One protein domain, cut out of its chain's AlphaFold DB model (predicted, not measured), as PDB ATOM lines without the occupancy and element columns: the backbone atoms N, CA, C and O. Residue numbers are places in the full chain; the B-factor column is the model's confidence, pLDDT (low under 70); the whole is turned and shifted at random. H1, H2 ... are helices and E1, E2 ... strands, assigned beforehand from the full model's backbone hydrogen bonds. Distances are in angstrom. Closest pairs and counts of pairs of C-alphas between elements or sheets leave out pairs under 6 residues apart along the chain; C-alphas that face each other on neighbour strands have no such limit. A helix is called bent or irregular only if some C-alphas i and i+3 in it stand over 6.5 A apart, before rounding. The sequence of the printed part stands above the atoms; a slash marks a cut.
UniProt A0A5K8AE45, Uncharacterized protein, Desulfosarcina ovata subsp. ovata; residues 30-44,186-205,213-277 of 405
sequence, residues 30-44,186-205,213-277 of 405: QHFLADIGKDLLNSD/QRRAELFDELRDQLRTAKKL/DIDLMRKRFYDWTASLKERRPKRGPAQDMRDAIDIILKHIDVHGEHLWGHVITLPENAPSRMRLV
ATOM      1  N   GLN A  30       7.834 -37.042  -4.475       90.38
ATOM      2  CA  GLN A  30       7.416 -35.684  -4.135       90.38
ATOM      3  C   GLN A  30       7.043 -35.558  -2.654       90.38
ATOM      4  O   GLN A  30       7.443 -34.590  -2.015       90.38
ATOM      5  N   HIS A  31       6.358 -36.543  -2.070       91.44
ATOM      6  CA  HIS A  31       6.068 -36.536  -0.633       91.44
ATOM      7  C   HIS A  31       7.311 -36.724   0.224       91.44
ATOM      8  O   HIS A  31       7.462 -36.029   1.223       91.44
ATOM      9  N   PHE A  32       8.228 -37.590  -0.208       94.56
ATOM     10  CA  PHE A  32       9.542 -37.736   0.414       94.56
ATOM     11  C   PHE A  32      10.298 -36.410   0.491       94.56
ATOM     12  O   PHE A  32      10.767 -36.009   1.556       94.56
ATOM     13  N   LEU A  33      10.329 -35.669  -0.613       95.19
ATOM     14  CA  LEU A  33      10.917 -34.335  -0.643       95.19
ATOM     15  C   LEU A  33      10.130 -33.328   0.199       95.19
ATOM     16  O   LEU A  33      10.730 -32.508   0.886       95.19
ATOM     17  N   ALA A  34       8.799 -33.371   0.162       93.56
ATOM     18  CA  ALA A  34       7.969 -32.451   0.926       93.56
ATOM     19  C   ALA A  34       8.162 -32.626   2.438       93.56
ATOM     20  O   ALA A  34       8.180 -31.630   3.159       93.56
ATOM     21  N   ASP A  35       8.313 -33.861   2.916       94.25
ATOM     22  CA  ASP A  35       8.522 -34.157   4.334       94.25
ATOM     23  C   ASP A  35       9.901 -33.666   4.803       94.25
ATOM     24  O   ASP A  35       9.993 -32.843   5.716       94.25
ATOM     25  N   ILE A  36      10.962 -34.018   4.065       96.31
ATOM     26  CA  ILE A  36      12.325 -33.525   4.321       96.31
ATOM     27  C   ILE A  36      12.381 -31.997   4.269       96.31
ATOM     28  O   ILE A  36      12.926 -31.353   5.164       96.31
ATOM     29  N   GLY A  37      11.826 -31.388   3.221       96.62
ATOM     30  CA  GLY A  37      11.868 -29.942   3.035       96.62
ATOM     31  C   GLY A  37      11.109 -29.188   4.130       96.62
ATOM     32  O   GLY A  37      11.544 -28.109   4.540       96.62
ATOM     33  N   LYS A  38      10.013 -29.750   4.662       95.75
ATOM     34  CA  LYS A  38       9.319 -29.188   5.832       95.75
ATOM     35  C   LYS A  38      10.223 -29.228   7.059       95.75
ATOM     36  O   LYS A  38      10.415 -28.184   7.680       95.75
ATOM     37  N   ASP A  39      10.819 -30.371   7.373       96.50
ATOM     38  CA  ASP A  39      11.706 -30.501   8.534       96.50
ATOM     39  C   ASP A  39      12.944 -29.597   8.429       96.50
ATOM     40  O   ASP A  39      13.368 -28.983   9.412       96.50
ATOM     41  N   LEU A  40      13.492 -29.448   7.221       96.56
ATOM     42  CA  LEU A  40      14.643 -28.589   6.960       96.56
ATOM     43  C   LEU A  40      14.313 -27.101   7.093       96.56
ATOM     44  O   LEU A  40      15.075 -26.366   7.727       96.56
ATOM     45  N   LEU A  41      13.222 -26.647   6.467       97.50
ATOM     46  CA  LEU A  41      13.009 -25.227   6.163       97.50
ATOM     47  C   LEU A  41      11.922 -24.560   7.012       97.50
ATOM     48  O   LEU A  41      11.886 -23.331   7.079       97.50
ATOM     49  N   ASN A  42      11.017 -25.316   7.644       96.50
ATOM     50  CA  ASN A  42       9.801 -24.748   8.235       96.50
ATOM     51  C   ASN A  42      10.081 -23.774   9.386       96.50
ATOM     52  O   ASN A  42       9.395 -22.757   9.505       96.50
ATOM     53  N   SER A  43      11.096 -24.044  10.211       95.38
ATOM     54  CA  SER A  43      11.462 -23.170  11.333       95.38
ATOM     55  C   SER A  43      11.868 -21.774  10.848       95.38
ATOM     56  O   SER A  43      11.293 -20.773  11.282       95.38
ATOM     57  N   ASP A  44      12.791 -21.701   9.890       95.25
ATOM     58  CA  ASP A  44      13.255 -20.449   9.292       95.25
ATOM     59  C   ASP A  44      12.200 -19.784   8.414       95.25
ATOM     60  O   ASP A  44      12.044 -18.563   8.448       95.25
ATOM     61  N   GLN A 186      18.717 -20.083   3.328       95.56
ATOM     62  CA  GLN A 186      19.371 -20.262   2.035       95.56
ATOM     63  C   GLN A 186      20.269 -21.505   2.019       95.56
ATOM     64  O   GLN A 186      20.147 -22.322   1.118       95.56
ATOM     65  N   ARG A 187      21.120 -21.696   3.035       94.50
ATOM     66  CA  ARG A 187      22.010 -22.870   3.110       94.50
ATOM     67  C   ARG A 187      21.238 -24.186   3.171       94.50
ATOM     68  O   ARG A 187      21.605 -25.155   2.516       94.50
ATOM     69  N   ARG A 188      20.167 -24.233   3.969       96.50
ATOM     70  CA  ARG A 188      19.312 -25.425   4.068       96.50
ATOM     71  C   ARG A 188      18.497 -25.648   2.792       96.50
ATOM     72  O   ARG A 188      18.283 -26.788   2.398       96.50
ATOM     73  N   ALA A 189      18.062 -24.568   2.148       95.94
ATOM     74  CA  ALA A 189      17.360 -24.598   0.874       95.94
ATOM     75  C   ALA A 189      18.252 -25.127  -0.258       95.94
ATOM     76  O   ALA A 189      17.786 -25.951  -1.034       95.94
ATOM     77  N   GLU A 190      19.529 -24.735  -0.295       95.50
ATOM     78  CA  GLU A 190      20.531 -25.266  -1.229       95.50
ATOM     79  C   GLU A 190      20.691 -26.786  -1.066       95.50
ATOM     80  O   GLU A 190      20.602 -27.511  -2.051       95.50
ATOM     81  N   LEU A 191      20.810 -27.296   0.169       96.06
ATOM     82  CA  LEU A 191      20.828 -28.746   0.418       96.06
ATOM     83  C   LEU A 191      19.544 -29.451  -0.040       96.06
ATOM     84  O   LEU A 191      19.592 -30.562  -0.568       96.06
ATOM     85  N   PHE A 192      18.389 -28.828   0.188       97.00
ATOM     86  CA  PHE A 192      17.116 -29.387  -0.250       97.00
ATOM     87  C   PHE A 192      17.004 -29.406  -1.783       97.00
ATOM     88  O   PHE A 192      16.518 -30.386  -2.343       97.00
ATOM     89  N   ASP A 193      17.492 -28.375  -2.472       95.44
ATOM     90  CA  ASP A 193      17.523 -28.339  -3.934       95.44
ATOM     91  C   ASP A 193      18.512 -29.363  -4.514       95.44
ATOM     92  O   ASP A 193      18.144 -30.069  -5.451       95.44
ATOM     93  N   GLU A 194      19.686 -29.561  -3.895       95.62
ATOM     94  CA  GLU A 194      20.610 -30.652  -4.256       95.62
ATOM     95  C   GLU A 194      19.907 -32.024  -4.207       95.62
ATOM     96  O   GLU A 194      20.055 -32.835  -5.125       95.62
ATOM     97  N   LEU A 195      19.113 -32.280  -3.159       96.12
ATOM     98  CA  LEU A 195      18.332 -33.511  -3.014       96.12
ATOM     99  C   LEU A 195      17.248 -33.642  -4.101       96.12
ATOM    100  O   LEU A 195      17.064 -34.719  -4.676       96.12
ATOM    101  N   ARG A 196      16.527 -32.554  -4.401       94.31
ATOM    102  CA  ARG A 196      15.505 -32.530  -5.466       94.31
ATOM    103  C   ARG A 196      16.102 -32.831  -6.834       94.31
ATOM    104  O   ARG A 196      15.464 -33.531  -7.628       94.31
ATOM    105  N   ASP A 197      17.305 -32.324  -7.091       92.88
ATOM    106  CA  ASP A 197      18.060 -32.590  -8.311       92.88
ATOM    107  C   ASP A 197      18.422 -34.075  -8.429       92.88
ATOM    108  O   ASP A 197      18.217 -34.657  -9.498       92.88
ATOM    109  N   GLN A 198      18.848 -34.725  -7.335       93.75
ATOM    110  CA  GLN A 198      19.138 -36.168  -7.353       93.75
ATOM    111  C   GLN A 198      17.913 -37.009  -7.722       93.75
ATOM    112  O   GLN A 198      18.039 -38.002  -8.435       93.75
ATOM    113  N   LEU A 199      16.718 -36.602  -7.283       91.75
ATOM    114  CA  LEU A 199      15.461 -37.282  -7.616       91.75
ATOM    115  C   LEU A 199      14.809 -36.779  -8.914       91.75
ATOM    116  O   LEU A 199      13.724 -37.251  -9.271       91.75
ATOM    117  N   ARG A 200      15.455 -35.843  -9.627       87.94
ATOM    118  CA  ARG A 200      14.996 -35.255 -10.899       87.94
ATOM    119  C   ARG A 200      13.592 -34.640 -10.815       87.94
ATOM    120  O   ARG A 200      12.796 -34.775 -11.737       87.94
ATOM    121  N   THR A 201      13.297 -33.975  -9.699       80.50
ATOM    122  CA  THR A 201      12.002 -33.303  -9.432       80.50
ATOM    123  C   THR A 201      12.112 -31.777  -9.396       80.50
ATOM    124  O   THR A 201      11.116 -31.074  -9.239       80.50
ATOM    125  N   ALA A 202      13.326 -31.233  -9.513       63.09
ATOM    126  CA  ALA A 202      13.554 -29.791  -9.566       63.09
ATOM    127  C   ALA A 202      13.080 -29.150 -10.887       63.09
ATOM    128  O   ALA A 202      12.882 -27.940 -10.957       63.09
ATOM    129  N   LYS A 203      12.889 -29.961 -11.933       70.06
ATOM    130  CA  LYS A 203      12.369 -29.569 -13.250       70.06
ATOM    131  C   LYS A 203      11.143 -30.417 -13.591       70.06
ATOM    132  O   LYS A 203      10.812 -31.342 -12.850       70.06
ATOM    133  N   LYS A 204      10.499 -30.122 -14.727       70.75
ATOM    134  CA  LYS A 204       9.424 -30.957 -15.281       70.75
ATOM    135  C   LYS A 204       9.881 -32.420 -15.323       70.75
ATOM    136  O   LYS A 204      11.003 -32.691 -15.763       70.75
ATOM    137  N   LEU A 205       9.029 -33.327 -14.842       71.69
ATOM    138  CA  LEU A 205       9.309 -34.760 -14.868       71.69
ATOM    139  C   LEU A 205       9.622 -35.210 -16.308       71.69
ATOM    140  O   LEU A 205       9.023 -34.679 -17.248       71.69
ATOM    141  N   ASP A 213      17.628 -44.822 -17.169       89.19
ATOM    142  CA  ASP A 213      17.540 -43.538 -16.472       89.19
ATOM    143  C   ASP A 213      17.261 -43.710 -14.974       89.19
ATOM    144  O   ASP A 213      17.863 -43.014 -14.153       89.19
ATOM    145  N   ILE A 214      16.368 -44.637 -14.610       89.25
ATOM    146  CA  ILE A 214      16.045 -44.949 -13.210       89.25
ATOM    147  C   ILE A 214      17.265 -45.520 -12.488       89.25
ATOM    148  O   ILE A 214      17.573 -45.095 -11.372       89.25
ATOM    149  N   ASP A 215      17.983 -46.442 -13.123       90.50
ATOM    150  CA  ASP A 215      19.184 -47.046 -12.551       90.50
ATOM    151  C   ASP A 215      20.301 -46.023 -12.355       90.50
ATOM    152  O   ASP A 215      20.921 -45.971 -11.287       90.50
ATOM    153  N   LEU A 216      20.515 -45.154 -13.345       92.44
ATOM    154  CA  LEU A 216      21.474 -44.061 -13.244       92.44
ATOM    155  C   LEU A 216      21.090 -43.074 -12.136       92.44
ATOM    156  O   LEU A 216      21.954 -42.649 -11.367       92.44
ATOM    157  N   MET A 217      19.809 -42.716 -12.034       92.75
ATOM    158  CA  MET A 217      19.294 -41.840 -10.980       92.75
ATOM    159  C   MET A 217      19.512 -42.455  -9.594       92.75
ATOM    160  O   MET A 217      20.021 -41.782  -8.702       92.75
ATOM    161  N   ARG A 218      19.191 -43.741  -9.425       94.44
ATOM    162  CA  ARG A 218      19.417 -44.483  -8.180       94.44
ATOM    163  C   ARG A 218      20.891 -44.492  -7.789       94.44
ATOM    164  O   ARG A 218      21.218 -44.196  -6.643       94.44
ATOM    165  N   LYS A 219      21.786 -44.777  -8.739       94.75
ATOM    166  CA  LYS A 219      23.233 -44.740  -8.499       94.75
ATOM    167  C   LYS A 219      23.690 -43.349  -8.050       94.75
ATOM    168  O   LYS A 219      24.308 -43.229  -6.998       94.75
ATOM    169  N   ARG A 220      23.311 -42.298  -8.787       95.31
ATOM    170  CA  ARG A 220      23.640 -40.903  -8.440       95.31
ATOM    171  C   ARG A 220      23.127 -40.508  -7.059       95.31
ATOM    172  O   ARG A 220      23.846 -39.855  -6.313       95.31
ATOM    173  N   PHE A 221      21.918 -40.933  -6.703       96.38
ATOM    174  CA  PHE A 221      21.343 -40.684  -5.386       96.38
ATOM    175  C   PHE A 221      22.180 -41.311  -4.263       96.38
ATOM    176  O   PHE A 221      22.448 -40.651  -3.257       96.38
ATOM    177  N   TYR A 222      22.629 -42.559  -4.429       95.88
ATOM    178  CA  TYR A 222      23.483 -43.220  -3.439       95.88
ATOM    179  C   TYR A 222      24.887 -42.616  -3.371       95.88
ATOM    180  O   TYR A 222      25.373 -42.368  -2.267       95.88
ATOM    181  N   ASP A 223      25.496 -42.298  -4.515       97.00
ATOM    182  CA  ASP A 223      26.795 -41.616  -4.579       97.00
ATOM    183  C   ASP A 223      26.726 -40.246  -3.875       97.00
ATOM    184  O   ASP A 223      27.578 -39.903  -3.051       97.00
ATOM    185  N   TRP A 224      25.658 -39.478  -4.121       97.06
ATOM    186  CA  TRP A 224      25.409 -38.209  -3.437       97.06
ATOM    187  C   TRP A 224      25.163 -38.401  -1.937       97.06
ATOM    188  O   TRP A 224      25.698 -37.645  -1.129       97.06
ATOM    189  N   THR A 225      24.422 -39.437  -1.536       97.06
ATOM    190  CA  THR A 225      24.190 -39.757  -0.117       97.06
ATOM    191  C   THR A 225      25.499 -40.094   0.602       97.06
ATOM    192  O   THR A 225      25.710 -39.659   1.737       97.06
ATOM    193  N   ALA A 226      26.402 -40.837  -0.045       97.06
ATOM    194  CA  ALA A 226      27.737 -41.116   0.479       97.06
ATOM    195  C   ALA A 226      28.558 -39.823   0.617       97.06
ATOM    196  O   ALA A 226      29.065 -39.533   1.702       97.06
ATOM    197  N   SER A 227      28.576 -38.986  -0.424       96.75
ATOM    198  CA  SER A 227      29.216 -37.665  -0.379       96.75
ATOM    199  C   SER A 227      28.644 -36.775   0.733       96.75
ATOM    200  O   SER A 227      29.384 -36.054   1.403       96.75
ATOM    201  N   LEU A 228      27.337 -36.843   1.002       95.56
ATOM    202  CA  LEU A 228      26.695 -36.080   2.071       95.56
ATOM    203  C   LEU A 228      27.189 -36.517   3.460       95.56
ATOM    204  O   LEU A 228      27.448 -35.670   4.316       95.56
ATOM    205  N   LYS A 229      27.376 -37.828   3.671       95.25
ATOM    206  CA  LYS A 229      27.967 -38.378   4.905       95.25
ATOM    207  C   LYS A 229      29.413 -37.911   5.096       95.25
ATOM    208  O   LYS A 229      29.801 -37.616   6.225       95.25
ATOM    209  N   GLU A 230      30.185 -37.790   4.018       94.50
ATOM    210  CA  GLU A 230      31.561 -37.272   4.050       94.50
ATOM    211  C   GLU A 230      31.619 -35.762   4.326       94.50
ATOM    212  O   GLU A 230      32.414 -35.308   5.150       94.50
ATOM    213  N   ARG A 231      30.735 -34.983   3.685       91.88
ATOM    214  CA  ARG A 231      30.593 -33.525   3.874       91.88
ATOM    215  C   ARG A 231      30.073 -33.154   5.262       91.88
ATOM    216  O   ARG A 231      30.204 -31.999   5.677       91.88
ATOM    217  N   ARG A 232      29.464 -34.101   5.978       92.69
ATOM    218  CA  ARG A 232      28.855 -33.879   7.290       92.69
ATOM    219  C   ARG A 232      29.888 -33.381   8.314       92.69
ATOM    220  O   ARG A 232      30.805 -34.123   8.680       92.69
ATOM    221  N   PRO A 233      29.725 -32.171   8.885       92.25
ATOM    222  CA  PRO A 233      30.655 -31.658   9.888       92.25
ATOM    223  C   PRO A 233      30.693 -32.540  11.143       92.25
ATOM    224  O   PRO A 233      29.649 -32.806  11.738       92.25
ATOM    225  N   LYS A 234      31.882 -32.942  11.613       85.81
ATOM    226  CA  LYS A 234      32.026 -33.826  12.792       85.81
ATOM    227  C   LYS A 234      31.819 -33.104  14.134       85.81
ATOM    228  O   LYS A 234      31.093 -33.604  14.985       85.81
ATOM    229  N   ARG A 235      32.440 -31.932  14.328       79.44
ATOM    230  CA  ARG A 235      32.338 -31.061  15.524       79.44
ATOM    231  C   ARG A 235      32.511 -29.587  15.120       79.44
ATOM    232  O   ARG A 235      32.879 -29.309  13.983       79.44
ATOM    233  N   GLY A 236      32.237 -28.650  16.032       76.69
ATOM    234  CA  GLY A 236      32.498 -27.216  15.830       76.69
ATOM    235  C   GLY A 236      31.274 -26.374  15.423       76.69
ATOM    236  O   GLY A 236      30.145 -26.864  15.495       76.69
ATOM    237  N   PRO A 237      31.486 -25.110  14.999       78.06
ATOM    238  CA  PRO A 237      30.443 -24.079  14.876       78.06
ATOM    239  C   PRO A 237      29.433 -24.322  13.742       78.06
ATOM    240  O   PRO A 237      28.401 -23.659  13.681       78.06
ATOM    241  N   ALA A 238      29.687 -25.288  12.856       86.94
ATOM    242  CA  ALA A 238      28.787 -25.683  11.771       86.94
ATOM    243  C   ALA A 238      27.653 -26.625  12.239       86.94
ATOM    244  O   ALA A 238      27.280 -27.549  11.516       86.94
ATOM    245  N   GLN A 239      27.124 -26.414  13.452       89.75
ATOM    246  CA  GLN A 239      26.060 -27.240  14.037       89.75
ATOM    247  C   GLN A 239      24.817 -27.272  13.143       89.75
ATOM    248  O   GLN A 239      24.314 -28.343  12.838       89.75
ATOM    249  N   ASP A 240      24.396 -26.113  12.640       91.56
ATOM    250  CA  ASP A 240      23.221 -25.989  11.776       91.56
ATOM    251  C   ASP A 240      23.293 -26.867  10.513       91.56
ATOM    252  O   ASP A 240      22.324 -27.534  10.158       91.56
ATOM    253  N   MET A 241      24.459 -26.904   9.860       92.56
ATOM    254  CA  MET A 241      24.683 -27.728   8.670       92.56
ATOM    255  C   MET A 241      24.688 -29.221   9.017       92.56
ATOM    256  O   MET A 241      24.180 -30.035   8.251       92.56
ATOM    257  N   ARG A 242      25.241 -29.587  10.182       94.44
ATOM    258  CA  ARG A 242      25.192 -30.964  10.684       94.44
ATOM    259  C   ARG A 242      23.749 -31.404  10.914       94.44
ATOM    260  O   ARG A 242      23.373 -32.451  10.402       94.44
ATOM    261  N   ASP A 243      22.953 -30.586  11.601       94.62
ATOM    262  CA  ASP A 243      21.547 -30.882  11.891       94.62
ATOM    263  C   ASP A 243      20.729 -31.022  10.596       94.62
ATOM    264  O   ASP A 243      19.905 -31.924  10.472       94.62
ATOM    265  N   ALA A 244      20.980 -30.161   9.604       96.06
ATOM    266  CA  ALA A 244      20.332 -30.249   8.297       96.06
ATOM    267  C   ALA A 244      20.677 -31.561   7.565       96.06
ATOM    268  O   ALA A 244      19.787 -32.237   7.051       96.06
ATOM    269  N   ILE A 245      21.952 -31.956   7.556       96.81
ATOM    270  CA  ILE A 245      22.382 -33.230   6.966       96.81
ATOM    271  C   ILE A 245      21.778 -34.419   7.726       96.81
ATOM    272  O   ILE A 245      21.321 -35.368   7.095       96.81
ATOM    273  N   ASP A 246      21.724 -34.360   9.057       96.44
ATOM    274  CA  ASP A 246      21.131 -35.413   9.889       96.44
ATOM    275  C   ASP A 246      19.651 -35.633   9.583       96.44
ATOM    276  O   ASP A 246      19.212 -36.780   9.502       96.44
ATOM    277  N   ILE A 247      18.892 -34.557   9.358       97.31
ATOM    278  CA  ILE A 247      17.489 -34.641   8.935       97.31
ATOM    279  C   ILE A 247      17.380 -35.419   7.619       97.31
ATOM    280  O   ILE A 247      16.615 -36.378   7.541       97.31
ATOM    281  N   ILE A 248      18.168 -35.051   6.602       97.44
ATOM    282  CA  ILE A 248      18.141 -35.721   5.292       97.44
ATOM    283  C   ILE A 248      18.507 -37.199   5.439       97.44
ATOM    284  O   ILE A 248      17.770 -38.064   4.970       97.44
ATOM    285  N   LEU A 249      19.623 -37.500   6.108       97.25
ATOM    286  CA  LEU A 249      20.104 -38.872   6.269       97.25
ATOM    287  C   LEU A 249      19.107 -39.743   7.031       97.25
ATOM    288  O   LEU A 249      18.907 -40.890   6.645       97.25
ATOM    289  N   LYS A 250      18.447 -39.201   8.060       96.62
ATOM    290  CA  LYS A 250      17.397 -39.909   8.798       96.62
ATOM    291  C   LYS A 250      16.221 -40.277   7.896       96.62
ATOM    292  O   LYS A 250      15.734 -41.398   7.959       96.62
ATOM    293  N   HIS A 251      15.762 -39.360   7.048       95.25
ATOM    294  CA  HIS A 251      14.679 -39.659   6.109       95.25
ATOM    295  C   HIS A 251      15.093 -40.696   5.062       95.25
ATOM    296  O   HIS A 251      14.311 -41.592   4.751       95.25
ATOM    297  N   ILE A 252      16.326 -40.617   4.552       95.75
ATOM    298  CA  ILE A 252      16.874 -41.626   3.632       95.75
ATOM    299  C   ILE A 252      16.947 -43.000   4.305       95.75
ATOM    300  O   ILE A 252      16.594 -43.989   3.677       95.75
ATOM    301  N   ASP A 253      17.355 -43.069   5.568       94.62
ATOM    302  CA  ASP A 253      17.421 -44.318   6.332       94.62
ATOM    303  C   ASP A 253      16.032 -44.956   6.512       94.62
ATOM    304  O   ASP A 253      15.848 -46.144   6.276       94.62
ATOM    305  N   VAL A 254      15.016 -44.150   6.838       91.38
ATOM    306  CA  VAL A 254      13.655 -44.648   7.114       91.38
ATOM    307  C   VAL A 254      12.861 -44.959   5.836       91.38
ATOM    308  O   VAL A 254      12.013 -45.855   5.821       91.38
ATOM    309  N   HIS A 255      13.066 -44.200   4.758       91.12
ATOM    310  CA  HIS A 255      12.211 -44.263   3.565       91.12
ATOM    311  C   HIS A 255      12.949 -44.604   2.268       91.12
ATOM    312  O   HIS A 255      12.288 -44.921   1.281       91.12
ATOM    313  N   GLY A 256      14.282 -44.580   2.251       90.62
ATOM    314  CA  GLY A 256      15.094 -44.673   1.036       90.62
ATOM    315  C   GLY A 256      14.894 -45.959   0.239       90.62
ATOM    316  O   GLY A 256      14.856 -45.903  -0.988       90.62
ATOM    317  N   GLU A 257      14.687 -47.097   0.903       89.44
ATOM    318  CA  GLU A 257      14.411 -48.372   0.224       89.44
ATOM    319  C   GLU A 257      13.114 -48.328  -0.596       89.44
ATOM    320  O   GLU A 257      13.040 -48.890  -1.686       89.44
ATOM    321  N   HIS A 258      12.120 -47.571  -0.128       91.06
ATOM    322  CA  HIS A 258      10.811 -47.453  -0.768       91.06
ATOM    323  C   HIS A 258      10.817 -46.484  -1.964       91.06
ATOM    324  O   HIS A 258       9.802 -46.357  -2.649       91.06
ATOM    325  N   LEU A 259      11.923 -45.777  -2.226       92.12
ATOM    326  CA  LEU A 259      12.063 -44.906  -3.402       92.12
ATOM    327  C   LEU A 259      12.316 -45.701  -4.690       92.12
ATOM    328  O   LEU A 259      12.222 -45.153  -5.785       92.12
ATOM    329  N   TRP A 260      12.640 -46.989  -4.585       91.88
ATOM    330  CA  TRP A 260      13.034 -47.821  -5.719       91.88
ATOM    331  C   TRP A 260      12.076 -49.001  -5.890       91.88
ATOM    332  O   TRP A 260      11.435 -49.424  -4.937       91.88
ATOM    333  N   GLY A 261      11.978 -49.532  -7.113       87.25
ATOM    334  CA  GLY A 261      11.014 -50.590  -7.463       87.25
ATOM    335  C   GLY A 261       9.956 -50.169  -8.488       87.25
ATOM    336  O   GLY A 261       8.975 -50.873  -8.693       87.25
ATOM    337  N   HIS A 262      10.155 -49.033  -9.164       87.69
ATOM    338  CA  HIS A 262       9.250 -48.547 -10.218       87.69
ATOM    339  C   HIS A 262       9.319 -49.364 -11.515       87.69
ATOM    340  O   HIS A 262       8.469 -49.194 -12.382       87.69
ATOM    341  N   VAL A 263      10.323 -50.232 -11.667       87.75
ATOM    342  CA  VAL A 263      10.485 -51.116 -12.828       87.75
ATOM    343  C   VAL A 263       9.876 -52.472 -12.485       87.75
ATOM    344  O   VAL A 263      10.423 -53.209 -11.670       87.75
ATOM    345  N   ILE A 264       8.743 -52.789 -13.109       84.62
ATOM    346  CA  ILE A 264       8.036 -54.057 -12.931       84.62
ATOM    347  C   ILE A 264       8.365 -54.966 -14.110       84.62
ATOM    348  O   ILE A 264       8.023 -54.656 -15.254       84.62
ATOM    349  N   THR A 265       9.000 -56.099 -13.829       82.81
ATOM    350  CA  THR A 265       9.183 -57.171 -14.812       82.81
ATOM    351  C   THR A 265       7.855 -57.892 -15.016       82.81
ATOM    352  O   THR A 265       7.216 -58.310 -14.052       82.81
ATOM    353  N   LEU A 266       7.423 -58.017 -16.270       81.81
ATOM    354  CA  LEU A 266       6.198 -58.721 -16.637       81.81
ATOM    355  C   LEU A 266       6.511 -60.164 -17.076       81.81
ATOM    356  O   LEU A 266       7.630 -60.430 -17.524       81.81
ATOM    357  N   PRO A 267       5.540 -61.095 -16.977       81.06
ATOM    358  CA  PRO A 267       5.694 -62.464 -17.472       81.06
ATOM    359  C   PRO A 267       6.062 -62.509 -18.960       81.06
ATOM    360  O   PRO A 267       5.705 -61.610 -19.719       81.06
ATOM    361  N   GLU A 268       6.713 -63.590 -19.401       76.56
ATOM    362  CA  GLU A 268       7.233 -63.728 -20.775       76.56
ATOM    363  C   GLU A 268       6.175 -63.564 -21.874       76.56
ATOM    364  O   GLU A 268       6.499 -63.130 -22.977       76.56
ATOM    365  N   ASN A 269       4.913 -63.852 -21.554       79.25
ATOM    366  CA  ASN A 269       3.785 -63.772 -22.480       79.25
ATOM    367  C   ASN A 269       3.224 -62.344 -22.643       79.25
ATOM    368  O   ASN A 269       2.262 -62.146 -23.383       79.25
ATOM    369  N   ALA A 270       3.766 -61.349 -21.933       74.62
ATOM    370  CA  ALA A 270       3.323 -59.963 -22.037       74.62
ATOM    371  C   ALA A 270       3.943 -59.256 -23.267       74.62
ATOM    372  O   ALA A 270       5.114 -59.478 -23.571       74.62
ATOM    373  N   PRO A 271       3.216 -58.333 -23.937       69.81
ATOM    374  CA  PRO A 271       3.714 -57.610 -25.120       69.81
ATOM    375  C   PRO A 271       5.006 -56.811 -24.879       69.81
ATOM    376  O   PRO A 271       5.773 -56.563 -25.803       69.81
ATOM    377  N   SER A 272       5.237 -56.398 -23.632       73.75
ATOM    378  CA  SER A 272       6.487 -55.812 -23.154       73.75
ATOM    379  C   SER A 272       6.947 -56.599 -21.933       73.75
ATOM    380  O   SER A 272       6.144 -56.865 -21.040       73.75
ATOM    381  N   ARG A 273       8.243 -56.915 -21.852       77.50
ATOM    382  CA  ARG A 273       8.838 -57.601 -20.689       77.50
ATOM    383  C   ARG A 273       8.953 -56.713 -19.449       77.50
ATOM    384  O   ARG A 273       9.229 -57.219 -18.366       77.50
ATOM    385  N   MET A 274       8.766 -55.401 -19.586       80.38
ATOM    386  CA  MET A 274       8.890 -54.452 -18.480       80.38
ATOM    387  C   MET A 274       7.835 -53.352 -18.552       80.38
ATOM    388  O   MET A 274       7.441 -52.905 -19.635       80.38
ATOM    389  N   ARG A 275       7.410 -52.883 -17.380       83.62
ATOM    390  CA  ARG A 275       6.535 -51.725 -17.220       83.62
ATOM    391  C   ARG A 275       7.122 -50.774 -16.190       83.62
ATOM    392  O   ARG A 275       7.464 -51.187 -15.087       83.62
ATOM    393  N   LEU A 276       7.211 -49.499 -16.556       84.25
ATOM    394  CA  LEU A 276       7.619 -48.447 -15.638       84.25
ATOM    395  C   LEU A 276       6.383 -47.832 -14.972       84.25
ATOM    396  O   LEU A 276       5.419 -47.465 -15.647       84.25
ATOM    397  N   VAL A 277       6.410 -47.737 -13.647       85.00
ATOM    398  CA  VAL A 277       5.398 -47.057 -12.835       85.00
ATOM    399  C   VAL A 277       5.867 -45.636 -12.533       85.00
ATOM    400  O   VAL A 277       7.057 -45.384 -12.358       85.00
TER     401      VAL A 277
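This is residues 30 to 44, 186 to 205 and 213 to 277 of the 405 residues of an uncharacterized protein of Desulfosarcina ovata subsp. ovata (UniProt A0A5K8AE45). What does the model look like? Four helices, H1 to H4, run side by side as an up-and-down bundle, and beyond one end of it a small hairpin of strands E1 and E2 forms an arm whose tip, residues 267 to 272, sticks out. What is it made of? The printed part has 100 residues with the named elements in the order H1, H2, H3, H4, E1, E2; it is mostly helix, and the sheet, in the order E1 - E2, is antiparallel. How large is it? It is loose, with a radius of gyration of the C-alphas of 16.4 A, and spans 60 by 24 by 21 A, the arm adding to the length.

Where do the helices lie? H1 is residues 30 to 44, 21.1 A long, from C-alpha 30 at (7.416, -35.684, -4.135); H2 is residues 186 to 198, 18.5 A. H3 is residues 213 to 231, 26.2 A, and H4 is residues 239 to 259, 28.5 A. Are they even? H1 is irregular, with C-alphas 40 and 43 7.7 A apart, and so is H4, with C-alphas 254 and 257 7.9 A apart; H4 has a kink of 47 degrees near residue 253. Where are the strands? E1 is residues 263 to 265, 6.5 A, and E2 is residues 274 to 276, 6.8 A, ending with C-alpha 276 at (7.619, -48.447, -15.638).

How does H1 stand to the others? It touches H2 at Gly 37 and Phe 192, the closest C-alphas at 6.2 A, at a shallow tilt of 7 degrees, opposite ways. It touches H4 at Leu 40 and Ala 244, the closest C-alphas at 6.1 A, and is apart from H3. How do H2, H3 and H4 meet? H2 touches H3 with residue 198 alone, the closest C-alphas being those of Gln 198 and Phe 221 at 5.4 A. H2 and H4 only just touch, with 3 pairs of C-alphas within 8 A, the closest those of Arg 188 and Ala 244 at 6.5 A. H3 and H4 form a helical hairpin at a shallow tilt of 30 degrees, the closest C-alphas being those of Leu 228 and Ile 245 at 7.1 A. What does the backbone show? Every O i to N i+4 pair is within hydrogen-bond range in H2 and H3, against 9 of 11 in H1 and 14 of 17 in H4. E1 and E2 form a hairpin, antiparallel at 156 degrees, with N 264 and O 275 at 2.8 A.

Where is the printed part cut? Residues 45 to 185 are not printed, a gap of 9.5 A between C-alphas 44 and 186, and neither are residues 206 to 212, a gap of 12.1 A between C-alphas 205 and 213. Which links are printed whole? H4 to E1 is tight, and H3 to H4 and E1 to E2 are short. How sure is the model? The mean pLDDT of the printed part is 90.3, with residues 202 and 271 under 70.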